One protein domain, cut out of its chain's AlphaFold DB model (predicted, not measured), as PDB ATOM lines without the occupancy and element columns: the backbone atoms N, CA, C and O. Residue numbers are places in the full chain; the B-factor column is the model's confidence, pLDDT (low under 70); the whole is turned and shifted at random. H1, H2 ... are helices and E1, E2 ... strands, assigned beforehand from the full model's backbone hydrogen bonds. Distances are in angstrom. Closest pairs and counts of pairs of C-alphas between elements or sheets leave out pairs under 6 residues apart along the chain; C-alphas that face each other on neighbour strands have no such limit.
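This is residues 3 to 81 of the 125 residues of the protein "F plasmid transfer operon protein" of Arsenophonus nasoniae (son-killer infecting Nasonia vitripennis) (UniProt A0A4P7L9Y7). This is an elongated row of parts: a two-stranded hairpin, E2 and E3, in the middle, a helical hairpin, H2 and H3, towards one end, and a large loop closed by the short strand E1 at the other. H2 packs on the strand hairpin with its residues 57 to 66 and H3 folds back beside H2, while residues 11 to 16 of the loop stick out and the four-residue helix H1 lies on the stretch from E1 to E2. The printed part has 79 residues, with three named strands and three named helices in the order E1, H1, E2, E3, H2, H3; its one sheet is E2 - E3, antiparallel. The class is mixed, helices and strands, with under half of the residues in named elements. The whole is loose, with a radius of gyration of the C-alphas of 14.9 A and spans of 45 by 25 by 22 A.

Residues 3 to 17 hold no named element, and of these residues 11 to 16 stand free. Residues 3 to 4 form a short parallel pairing with residues 19 to 20 of E1, the strand of residues 18 to 20, which pairs with no named strand. H1, residues 24 to 27, follows E1 after a tight link of 3 residues, yet the two are apart. E2, residues 36 to 40, and E3, residues 44 to 49, are antiparallel neighbours and form a hairpin, with 155 degrees between their directions. The C-alphas of residues 37 and 47 face each other at 4.3 A. Across this pair, N 38 and O 46 are within hydrogen-bond range at 2.8 A, and N 44 and O 40 at 2.9 A. E1 is apart from both E2 and E3, and H1 is apart from E3. H2, residues 55 to 68, has its closest C-alphas to E3 at Arg 61 and Leu 48, 6.6 A apart. Its closest C-alphas to E2 are those of Ile 62 and Leu 38, 7.4 A apart. H3, residues 74 to 80, touches H2, which meets it with residues 63 to 67 alone; the closest C-alphas are those of Lys 67 and Tyr 77, 6.5 A apart. H2 and H3 run opposite ways at a shallow tilt of 11 degrees and form a helical hairpin. H3 is apart from E2 and from E3. In H2 and H3 every O i to N i+4 pair is within hydrogen-bond range, while H1 is too short for such a pair and has its one O i to N i+3 pair within range.

E1 runs from Ser 18, with its C-alpha at (-60.773, 19.195, 37.435), to Ile 20. H1 runs from Gln 24 to Lys 27. E2 covers Leu 36 to Ile 40 and measures 13.2 A from first to last C-alpha. E3 covers Glu 44 to Ser 49 and measures 16.0 A. H2 is the longest helix, 20.1 A from Gly 55, C-alpha at (-54.903, -1.658, 37.976), to Asp 68. H3 measures 10.0 A from Glu 74 to Thr 80, whose C-alpha is at (-48.287, -7.507, 49.989).

The two C-alphas farthest apart are those of Lys 11 and Gln 75, 44.9 A. The C-alphas of Thr 3 and Arg 81, the first and last printed, are 32.1 A apart. The printed part has no cut. No link is long; the one from H1 to E2, with 8 residues, is short, and the others are tight. The mean pLDDT of the printed part is 84.4, and residue 7 and residues 9 to 16 are under 70.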
ATOM      1  N   THR A   3     -55.556  17.482  36.762       75.00
ATOM      2  CA  THR A   3     -54.988  18.712  36.200       75.00
ATOM      3  C   THR A   3     -54.968  18.631  34.680       75.00
ATOM      4  O   THR A   3     -54.456  17.662  34.125       75.00
ATOM      5  N   ILE A   4     -55.525  19.647  34.021       78.44
ATOM      6  CA  ILE A   4     -55.599  19.741  32.560       78.44
ATOM      7  C   ILE A   4     -54.495  20.682  32.069       78.44
ATOM      8  O   ILE A   4     -54.495  21.863  32.409       78.44
ATOM      9  N   THR A   5     -53.547  20.162  31.290       79.19
ATOM     10  CA  THR A   5     -52.351  20.905  30.855       79.19
ATOM     11  C   THR A   5     -52.526  21.660  29.538       79.19
ATOM     12  O   THR A   5     -51.724  22.540  29.248       79.19
ATOM     13  N   ASP A   6     -53.551  21.348  28.743       77.00
ATOM     14  CA  ASP A   6     -53.795  21.972  27.432       77.00
ATOM     15  C   ASP A   6     -54.685  23.229  27.496       77.00
ATOM     16  O   ASP A   6     -54.981  23.838  26.471       77.00
ATOM     17  N   GLY A   7     -55.115  23.630  28.698       67.19
ATOM     18  CA  GLY A   7     -55.984  24.790  28.911       67.19
ATOM     19  C   GLY A   7     -57.439  24.585  28.480       67.19
ATOM     20  O   GLY A   7     -58.246  25.504  28.625       67.19
ATOM     21  N   SER A   8     -57.799  23.403  27.974       71.50
ATOM     22  CA  SER A   8     -59.167  23.078  27.584       71.50
ATOM     23  C   SER A   8     -60.012  22.653  28.791       71.50
ATOM     24  O   SER A   8     -59.498  22.234  29.829       71.50
ATOM     25  N   GLN A   9     -61.337  22.767  28.680       66.25
ATOM     26  CA  GLN A   9     -62.244  22.113  29.623       66.25
ATOM     27  C   GLN A   9     -62.611  20.727  29.100       66.25
ATOM     28  O   GLN A   9     -62.930  20.557  27.920       66.25
ATOM     29  N   LEU A  10     -62.628  19.739  29.996       68.25
ATOM     30  CA  LEU A  10     -63.148  18.419  29.665       68.25
ATOM     31  C   LEU A  10     -64.626  18.531  29.293       68.25
ATOM     32  O   LEU A  10     -65.447  19.033  30.065       68.25
ATOM     33  N   LYS A  11     -64.971  18.025  28.107       66.50
ATOM     34  CA  LYS A  11     -66.364  17.927  27.673       66.50
ATOM     35  C   LYS A  11     -67.144  17.086  28.695       66.50
ATOM     36  O   LYS A  11     -66.672  16.034  29.121       66.50
ATOM     37  N   ASN A  12     -68.332  17.560  29.067       64.38
ATOM     38  CA  ASN A  12     -69.309  16.912  29.957       64.38
ATOM     39  C   ASN A  12     -69.048  16.958  31.475       64.38
ATOM     40  O   ASN A  12     -69.755  16.268  32.200       64.38
ATOM     41  N   ASN A  13     -68.095  17.758  31.976       60.91
ATOM     42  CA  ASN A  13     -67.878  17.988  33.420       60.91
ATOM     43  C   ASN A  13     -67.840  16.707  34.293       60.91
ATOM     44  O   ASN A  13     -68.162  16.730  35.475       60.91
ATOM     45  N   ILE A  14     -67.426  15.579  33.704       67.25
ATOM     46  CA  ILE A  14     -67.409  14.237  34.320       67.25
ATOM     47  C   ILE A  14     -66.452  14.130  35.518       67.25
ATOM     48  O   ILE A  14     -66.484  13.150  36.255       67.25
ATOM     49  N   PHE A  15     -65.611  15.143  35.721       67.81
ATOM     50  CA  PHE A  15     -64.718  15.267  36.863       67.81
ATOM     51  C   PHE A  15     -64.940  16.626  37.531       67.81
ATOM     52  O   PHE A  15     -64.319  17.622  37.148       67.81
ATOM     53  N   GLU A  16     -65.790  16.649  38.559       65.31
ATOM     54  CA  GLU A  16     -66.162  17.861  39.313       65.31
ATOM     55  C   GLU A  16     -64.952  18.605  39.910       65.31
ATOM     56  O   GLU A  16     -64.993  19.812  40.125       65.31
ATOM     57  N   ALA A  17     -63.842  17.897  40.147       72.75
ATOM     58  CA  ALA A  17     -62.612  18.432  40.731       72.75
ATOM     59  C   ALA A  17     -61.465  18.613  39.715       72.75
ATOM     60  O   ALA A  17     -60.286  18.503  40.082       72.75
ATOM     61  N   SER A  18     -61.783  18.838  38.437       75.25
ATOM     62  CA  SER A  18     -60.773  19.195  37.435       75.25
ATOM     63  C   SER A  18     -60.340  20.658  37.580       75.25
ATOM     64  O   SER A  18     -61.141  21.544  37.882       75.25
ATOM     65  N   ARG A  19     -59.042  20.922  37.413       82.56
ATOM     66  CA  ARG A  19     -58.478  22.278  37.403       82.56
ATOM     67  C   ARG A  19     -57.526  22.439  36.227       82.56
ATOM     68  O   ARG A  19     -56.781  21.516  35.901       82.56
ATOM     69  N   ILE A  20     -57.537  23.620  35.618       84.25
ATOM     70  CA  ILE A  20     -56.547  23.991  34.601       84.25
ATOM     71  C   ILE A  20     -55.180  24.126  35.281       84.25
ATOM     72  O   ILE A  20     -55.082  24.681  36.381       84.25
ATOM     73  N   ASP A  21     -54.137  23.604  34.637       84.94
ATOM     74  CA  ASP A  21     -52.767  23.747  35.116       84.94
ATOM     75  C   ASP A  21     -52.367  25.226  35.190       84.94
ATOM     76  O   ASP A  21     -52.422  25.966  34.215       84.94
ATOM     77  N   SER A  22     -51.928  25.649  36.371       87.06
ATOM     78  CA  SER A  22     -51.354  26.974  36.644       87.06
ATOM     79  C   SER A  22     -49.899  26.850  37.113       87.06
ATOM     80  O   SER A  22     -49.415  27.626  37.938       87.06
ATOM     81  N   GLY A  23     -49.195  25.834  36.604       86.06
ATOM     82  CA  GLY A  23     -47.811  25.514  36.948       86.06
ATOM     83  C   GLY A  23     -47.664  24.380  37.963       86.06
ATOM     84  O   GLY A  23     -46.563  24.176  38.482       86.06
ATOM     85  N   GLN A  24     -48.734  23.633  38.253       87.00
ATOM     86  CA  GLN A  24     -48.640  22.407  39.043       87.00
ATOM     87  C   GLN A  24     -47.809  21.375  38.280       87.00
ATOM     88  O   GLN A  24     -46.831  20.887  38.831       87.00
ATOM     89  N   ALA A  25     -48.102  21.122  37.001       87.31
ATOM     90  CA  ALA A  25     -47.366  20.152  36.185       87.31
ATOM     91  C   ALA A  25     -45.857  20.446  36.152       87.31
ATOM     92  O   ALA A  25     -45.041  19.553  36.386       87.31
ATOM     93  N   LYS A  26     -45.483  21.724  35.993       87.31
ATOM     94  CA  LYS A  26     -44.083  22.173  36.044       87.31
ATOM     95  C   LYS A  26     -43.426  21.902  37.401       87.31
ATOM     96  O   LYS A  26     -42.304  21.410  37.439       87.31
ATOM     97  N   LYS A  27     -44.110  22.196  38.515       85.88
ATOM     98  CA  LYS A  27     -43.603  21.902  39.872       85.88
ATOM     99  C   LYS A  27     -43.440  20.404  40.131       85.88
ATOM    100  O   LYS A  27     -42.599  20.023  40.933       85.88
ATOM    101  N   LEU A  28     -44.233  19.578  39.453       83.62
ATOM    102  CA  LEU A  28     -44.175  18.119  39.533       83.62
ATOM    103  C   LEU A  28     -43.154  17.492  38.574       83.62
ATOM    104  O   LEU A  28     -43.033  16.270  38.547       83.62
ATOM    105  N   GLY A  29     -42.444  18.294  37.769       84.69
ATOM    106  CA  GLY A  29     -41.513  17.783  36.760       84.69
ATOM    107  C   GLY A  29     -42.199  16.990  35.642       84.69
ATOM    108  O   GLY A  29     -41.562  16.166  34.992       84.69
ATOM    109  N   ILE A  30     -43.498  17.208  35.418       87.00
ATOM    110  CA  ILE A  30     -44.257  16.523  34.371       87.00
ATOM    111  C   ILE A  30     -43.915  17.178  33.032       87.00
ATOM    112  O   ILE A  30     -44.319  18.308  32.766       87.00
ATOM    113  N   THR A  31     -43.167  16.463  32.194       84.38
ATOM    114  CA  THR A  31     -42.813  16.904  30.833       84.38
ATOM    115  C   THR A  31     -43.757  16.341  29.776       84.38
ATOM    116  O   THR A  31     -43.951  16.957  28.733       84.38
ATOM    117  N   ASN A  32     -44.354  15.178  30.053       84.62
ATOM    118  CA  ASN A  32     -45.190  14.435  29.120       84.62
ATOM    119  C   ASN A  32     -46.538  14.121  29.781       84.62
ATOM    120  O   ASN A  32     -46.595  13.846  30.979       84.62
ATOM    121  N   VAL A  33     -47.616  14.141  28.997       86.00
ATOM    122  CA  VAL A  33     -48.972  13.794  29.443       86.00
ATOM    123  C   VAL A  33     -49.563  12.684  28.567       86.00
ATOM    124  O   VAL A  33     -49.195  12.597  27.394       86.00
ATOM    125  N   PRO A  34     -50.479  11.848  29.093       86.94
ATOM    126  CA  PRO A  34     -51.024  11.853  30.458       86.94
ATOM    127  C   PRO A  34     -50.000  11.396  31.508       86.94
ATOM    128  O   PRO A  34     -49.165  10.551  31.224       86.94
ATOM    129  N   ALA A  35     -50.073  11.927  32.730       89.69
ATOM    130  CA  ALA A  35     -49.208  11.518  33.837       89.69
ATOM    131  C   ALA A  35     -50.031  11.188  35.083       89.69
ATOM    132  O   ALA A  35     -50.994  11.883  35.409       89.69
ATOM    133  N   LEU A  36     -49.631  10.136  35.793       90.44
ATOM    134  CA  LEU A  36     -50.199   9.742  37.073       90.44
ATOM    135  C   LEU A  36     -49.143   9.920  38.157       90.44
ATOM    136  O   LEU A  36     -48.049   9.369  38.052       90.44
ATOM    137  N   ALA A  37     -49.484  10.666  39.202       89.81
ATOM    138  CA  ALA A  37     -48.598  10.959  40.318       89.81
ATOM    139  C   ALA A  37     -49.241  10.542  41.646       89.81
ATOM    140  O   ALA A  37     -50.449  10.692  41.834       89.81
ATOM    141  N   LEU A  38     -48.417  10.045  42.564       91.19
ATOM    142  CA  LEU A  38     -48.774   9.738  43.941       91.19
ATOM    143  C   LEU A  38     -48.339  10.886  44.843       91.19
ATOM    144  O   LEU A  38     -47.158  11.231  44.870       91.19
ATOM    145  N   ALA A  39     -49.281  11.452  45.590       90.44
ATOM    146  CA  ALA A  39     -48.971  12.391  46.658       90.44
ATOM    147  C   ALA A  39     -48.650  11.617  47.941       90.44
ATOM    148  O   ALA A  39     -49.461  10.809  48.393       90.44
ATOM    149  N   ILE A  40     -47.486  11.889  48.522       89.31
ATOM    150  CA  ILE A  40     -46.992  11.308  49.769       89.31
ATOM    151  C   ILE A  40     -46.826  12.464  50.768       89.31
ATOM    152  O   ILE A  40     -45.912  13.288  50.644       89.31
ATOM    153  N   PRO A  41     -47.744  12.607  51.738       82.62
ATOM    154  CA  PRO A  41     -47.646  13.658  52.740       82.62
ATOM    155  C   PRO A  41     -46.319  13.588  53.520       82.62
ATOM    156  O   PRO A  41     -45.819  12.494  53.766       82.62
ATOM    157  N   PRO A  42     -45.758  14.733  53.953       82.88
ATOM    158  CA  PRO A  42     -46.349  16.069  53.871       82.88
ATOM    159  C   PRO A  42     -46.028  16.845  52.581       82.88
ATOM    160  O   PRO A  42     -46.747  17.792  52.269       82.88
ATOM    161  N   LYS A  43     -44.950  16.519  51.853       82.50
ATOM    162  CA  LYS A  43     -44.458  17.344  50.723       82.50
ATOM    163  C   LYS A  43     -43.859  16.548  49.562       82.50
ATOM    164  O   LYS A  43     -43.259  17.150  48.675       82.50
ATOM    165  N   GLU A  44     -43.985  15.225  49.558       86.62
ATOM    166  CA  GLU A  44     -43.378  14.387  48.531       86.62
ATOM    167  C   GLU A  44     -44.401  13.983  47.468       86.62
ATOM    168  O   GLU A  44     -45.574  13.743  47.746       86.62
ATOM    169  N   ILE A  45     -43.964  13.957  46.210       88.19
ATOM    170  CA  ILE A  45     -44.777  13.510  45.084       88.19
ATOM    171  C   ILE A  45     -43.903  12.634  44.195       88.19
ATOM    172  O   ILE A  45     -42.768  12.994  43.882       88.19
ATOM    173  N   LYS A  46     -44.433  11.483  43.783       89.44
ATOM    174  CA  LYS A  46     -43.735  10.513  42.932       89.44
ATOM    175  C   LYS A  46     -44.556  10.227  41.684       89.44
ATOM    176  O   LYS A  46     -45.758   9.995  41.773       89.44
ATOM    177  N   ILE A  47     -43.921  10.218  40.516       89.62
ATOM    178  CA  ILE A  47     -44.596   9.849  39.268       89.62
ATOM    179  C   ILE A  47     -44.728   8.326  39.199       89.62
ATOM    180  O   ILE A  47     -43.740   7.604  39.298       89.62
ATOM    181  N   LEU A  48     -45.953   7.844  39.008       90.44
ATOM    182  CA  LEU A  48     -46.266   6.426  38.862       90.44
ATOM    183  C   LEU A  48     -46.297   5.986  37.398       90.44
ATOM    184  O   LEU A  48     -45.971   4.836  37.118       90.44
ATOM    185  N   SER A  49     -46.720   6.849  36.467       90.19
ATOM    186  CA  SER A  49     -46.835   6.515  35.038       90.19
ATOM    187  C   SER A  49     -46.941   7.764  34.155       90.19
ATOM    188  O   SER A  49     -47.466   8.779  34.603       90.19
ATOM    189  N   PHE A  50     -46.519   7.653  32.889       89.12
ATOM    190  CA  PHE A  50     -46.762   8.628  31.808       89.12
ATOM    191  C   PHE A  50     -47.723   8.087  30.727       89.12
ATOM    192  O   PHE A  50     -47.733   8.534  29.582       89.12
ATOM    193  N   SER A  51     -48.504   7.063  31.068       88.06
ATOM    194  CA  SER A  51     -49.467   6.426  30.169       88.06
ATOM    195  C   SER A  51     -50.551   5.688  30.953       88.06
ATOM    196  O   SER A  51     -50.482   5.563  32.183       88.06
ATOM    197  N   ALA A  52     -51.523   5.128  30.230       88.69
ATOM    198  CA  ALA A  52     -52.408   4.110  30.782       88.69
ATOM    199  C   ALA A  52     -51.585   2.961  31.392       88.69
ATOM    200  O   ALA A  52     -50.560   2.548  30.843       88.69
ATOM    201  N   ILE A  53     -52.034   2.476  32.546       90.25
ATOM    202  CA  ILE A  53     -51.408   1.413  33.332       90.25
ATOM    203  C   ILE A  53     -52.520   0.513  33.875       90.25
ATOM    204  O   ILE A  53     -53.609   0.997  34.190       90.25
ATOM    205  N   SER A  54     -52.276  -0.795  33.957       93.00
ATOM    206  CA  SER A  54     -53.255  -1.719  34.531       93.00
ATOM    207  C   SER A  54     -53.441  -1.455  36.027       93.00
ATOM    208  O   SER A  54     -52.543  -0.964  36.716       93.00
ATOM    209  N   GLY A  55     -54.612  -1.819  36.553       92.12
ATOM    210  CA  GLY A  55     -54.903  -1.658  37.976       92.12
ATOM    211  C   GLY A  55     -53.954  -2.447  38.884       92.12
ATOM    212  O   GLY A  55     -53.625  -1.960  39.959       92.12
ATOM    213  N   SER A  56     -53.491  -3.629  38.463       88.50
ATOM    214  CA  SER A  56     -52.517  -4.429  39.219       88.50
ATOM    215  C   SER A  56     -51.145  -3.759  39.247       88.50
ATOM    216  O   SER A  56     -50.640  -3.465  40.325       88.50
ATOM    217  N   THR A  57     -50.598  -3.387  38.086       90.12
ATOM    218  CA  THR A  57     -49.286  -2.728  38.009       90.12
ATOM    219  C   THR A  57     -49.290  -1.385  38.741       90.12
ATOM    220  O   THR A  57     -48.289  -0.999  39.345       90.12
ATOM    221  N   LEU A  58     -50.414  -0.660  38.718       93.88
ATOM    222  CA  LEU A  58     -50.568   0.563  39.496       93.88
ATOM    223  C   LEU A  58     -50.477   0.297  41.003       93.88
ATOM    224  O   LEU A  58     -49.761   1.016  41.697       93.88
ATOM    225  N   ARG A  59     -51.174  -0.730  41.508       92.25
ATOM    226  CA  ARG A  59     -51.118  -1.115  42.927       92.25
ATOM    227  C   ARG A  59     -49.699  -1.490  43.340       92.25
ATOM    228  O   ARG A  59     -49.210  -0.946  44.325       92.25
ATOM    229  N   ASP A  60     -49.022  -2.317  42.550       91.56
ATOM    230  CA  ASP A  60     -47.656  -2.758  42.847       91.56
ATOM    231  C   ASP A  60     -46.682  -1.574  42.920       91.56
ATOM    232  O   ASP A  60     -45.857  -1.488  43.831       91.56
ATOM    233  N   ARG A  61     -46.813  -0.605  42.000       92.25
ATOM    234  CA  ARG A  61     -46.010   0.627  42.020       92.25
ATOM    235  C   ARG A  61     -46.320   1.508  43.225       92.25
ATOM    236  O   ARG A  61     -45.388   2.055  43.801       92.25
ATOM    237  N   ILE A  62     -47.589   1.652  43.611       93.50
ATOM    238  CA  ILE A  62     -47.967   2.416  44.811       93.50
ATOM    239  C   ILE A  62     -47.315   1.802  46.049       93.50
ATOM    240  O   ILE A  62     -46.726   2.529  46.841       93.50
ATOM    241  N   ILE A  63     -47.387   0.479  46.193       92.88
ATOM    242  CA  ILE A  63     -46.830  -0.238  47.342       92.88
ATOM    243  C   ILE A  63     -45.300  -0.116  47.378       92.88
ATOM    244  O   ILE A  63     -44.731   0.178  48.427       92.88
ATOM    245  N   LEU A  64     -44.632  -0.262  46.230       91.94
ATOM    246  CA  LEU A  64     -43.186  -0.046  46.121       91.94
ATOM    247  C   LEU A  64     -42.792   1.383  46.518       91.94
ATOM    248  O   LEU A  64     -41.900   1.575  47.335       91.94
ATOM    249  N   VAL A  65     -43.489   2.385  45.982       92.62
ATOM    250  CA  VAL A  65     -43.211   3.792  46.283       92.62
ATOM    251  C   VAL A  65     -43.482   4.121  47.753       92.62
ATOM    252  O   VAL A  65     -42.729   4.887  48.350       92.62
ATOM    253  N   ALA A  66     -44.528   3.546  48.350       90.81
ATOM    254  CA  ALA A  66     -44.815   3.709  49.771       90.81
ATOM    255  C   ALA A  66     -43.686   3.138  50.640       90.81
ATOM    256  O   ALA A  66     -43.306   3.772  51.621       90.81
ATOM    257  N   LYS A  67     -43.115   1.990  50.256       91.44
ATOM    258  CA  LYS A  67     -41.950   1.404  50.927       91.44
ATOM    259  C   LYS A  67     -40.724   2.309  50.811       91.44
ATOM    260  O   LYS A  67     -40.103   2.633  51.817       91.44
ATOM    261  N   ASP A  68     -40.406   2.757  49.598       90.06
ATOM    262  CA  ASP A  68     -39.235   3.601  49.333       90.06
ATOM    263  C   ASP A  68     -39.323   4.963  50.042       90.06
ATOM    264  O   ASP A  68     -38.303   5.532  50.427       90.06
ATOM    265  N   ALA A  69     -40.539   5.476  50.250       89.44
ATOM    266  CA  ALA A  69     -40.799   6.688  51.025       89.44
ATOM    267  C   ALA A  69     -40.873   6.449  52.549       89.44
ATOM    268  O   ALA A  69     -41.147   7.381  53.304       89.44
ATOM    269  N   GLY A  70     -40.668   5.211  53.017       89.44
ATOM    270  CA  GLY A  70     -40.747   4.842  54.434       89.44
ATOM    271  C   GLY A  70     -42.165   4.849  55.016       89.44
ATOM    272  O   GLY A  70     -42.327   4.847  56.232       89.44
ATOM    273  N   GLY A  71     -43.195   4.875  54.166       88.31
ATOM    274  CA  GLY A  71     -44.600   4.821  54.569       88.31
ATOM    275  C   GLY A  71     -45.072   3.424  54.983       88.31
ATOM    276  O   GLY A  71     -46.073   3.319  55.685       88.31
ATOM    277  N   ILE A  72     -44.356   2.375  54.567       90.31
ATOM    278  CA  ILE A  72     -44.522   0.995  55.041       90.31
ATOM    279  C   ILE A  72     -43.150   0.351  55.268       90.31
ATOM    280  O   ILE A  72     -42.169   0.690  54.603       90.31
ATOM    281  N   THR A  73     -43.086  -0.593  56.197       89.31
ATOM    282  CA  THR A  73     -41.895  -1.388  56.517       89.31
ATOM    283  C   THR A  73     -41.616  -2.465  55.463       89.31
ATOM    284  O   THR A  73     -42.494  -2.850  54.692       89.31
ATOM    285  N   GLU A  74     -40.403  -3.031  55.465       85.12
ATOM    286  CA  GLU A  74     -40.072  -4.196  54.624       85.12
ATOM    287  C   GLU A  74     -40.968  -5.407  54.921       85.12
ATOM    288  O   GLU A  74     -41.317  -6.154  54.012       85.12
ATOM    289  N   GLN A  75     -41.388  -5.591  56.178       83.25
ATOM    290  CA  GLN A  75     -42.289  -6.678  56.559       83.25
ATOM    291  C   GLN A  75     -43.697  -6.479  55.979       83.25
ATOM    292  O   GLN A  75     -44.287  -7.425  55.456       83.25
ATOM    293  N   GLU A  76     -44.225  -5.256  56.033       86.31
ATOM    294  CA  GLU A  76     -45.511  -4.903  55.418       86.31
ATOM    295  C   GLU A  76     -45.436  -4.969  53.891       86.31
ATOM    296  O   GLU A  76     -46.349  -5.459  53.240       86.31
ATOM    297  N   TYR A  77     -44.322  -4.542  53.301       87.81
ATOM    298  CA  TYR A  77     -44.089  -4.702  51.873       87.81
ATOM    299  C   TYR A  77     -44.057  -6.183  51.468       87.81
ATOM    300  O   TYR A  77     -44.713  -6.576  50.501       87.81
ATOM    301  N   ALA A  78     -43.351  -7.024  52.226       84.06
ATOM    302  CA  ALA A  78     -43.281  -8.459  51.982       84.06
ATOM    303  C   ALA A  78     -44.655  -9.140  52.083       84.06
ATOM    304  O   ALA A  78     -44.932 -10.031  51.286       84.06
ATOM    305  N   SER A  79     -45.536  -8.699  52.990       82.69
ATOM    306  CA  SER A  79     -46.888  -9.263  53.123       82.69
ATOM    307  C   SER A  79     -47.829  -8.902  51.969       82.69
ATOM    308  O   SER A  79     -48.814  -9.603  51.743       82.69
ATOM    309  N   THR A  80     -47.533  -7.839  51.212       83.06
ATOM    310  CA  THR A  80     -48.287  -7.507  49.989       83.06
ATOM    311  C   THR A  80     -47.916  -8.375  48.792       83.06
ATOM    312  O   THR A  80     -48.675  -8.460  47.823       83.06
ATOM    313  N   ARG A  81     -46.739  -9.007  48.835       77.06
ATOM    314  CA  ARG A  81     -46.326  -9.961  47.812       77.06
ATOM    315  C   ARG A  81     -47.082 -11.266  48.048       77.06
ATOM    316  O   ARG A  81     -47.430 -11.559  49.191       77.06
TER     317      ARG A  81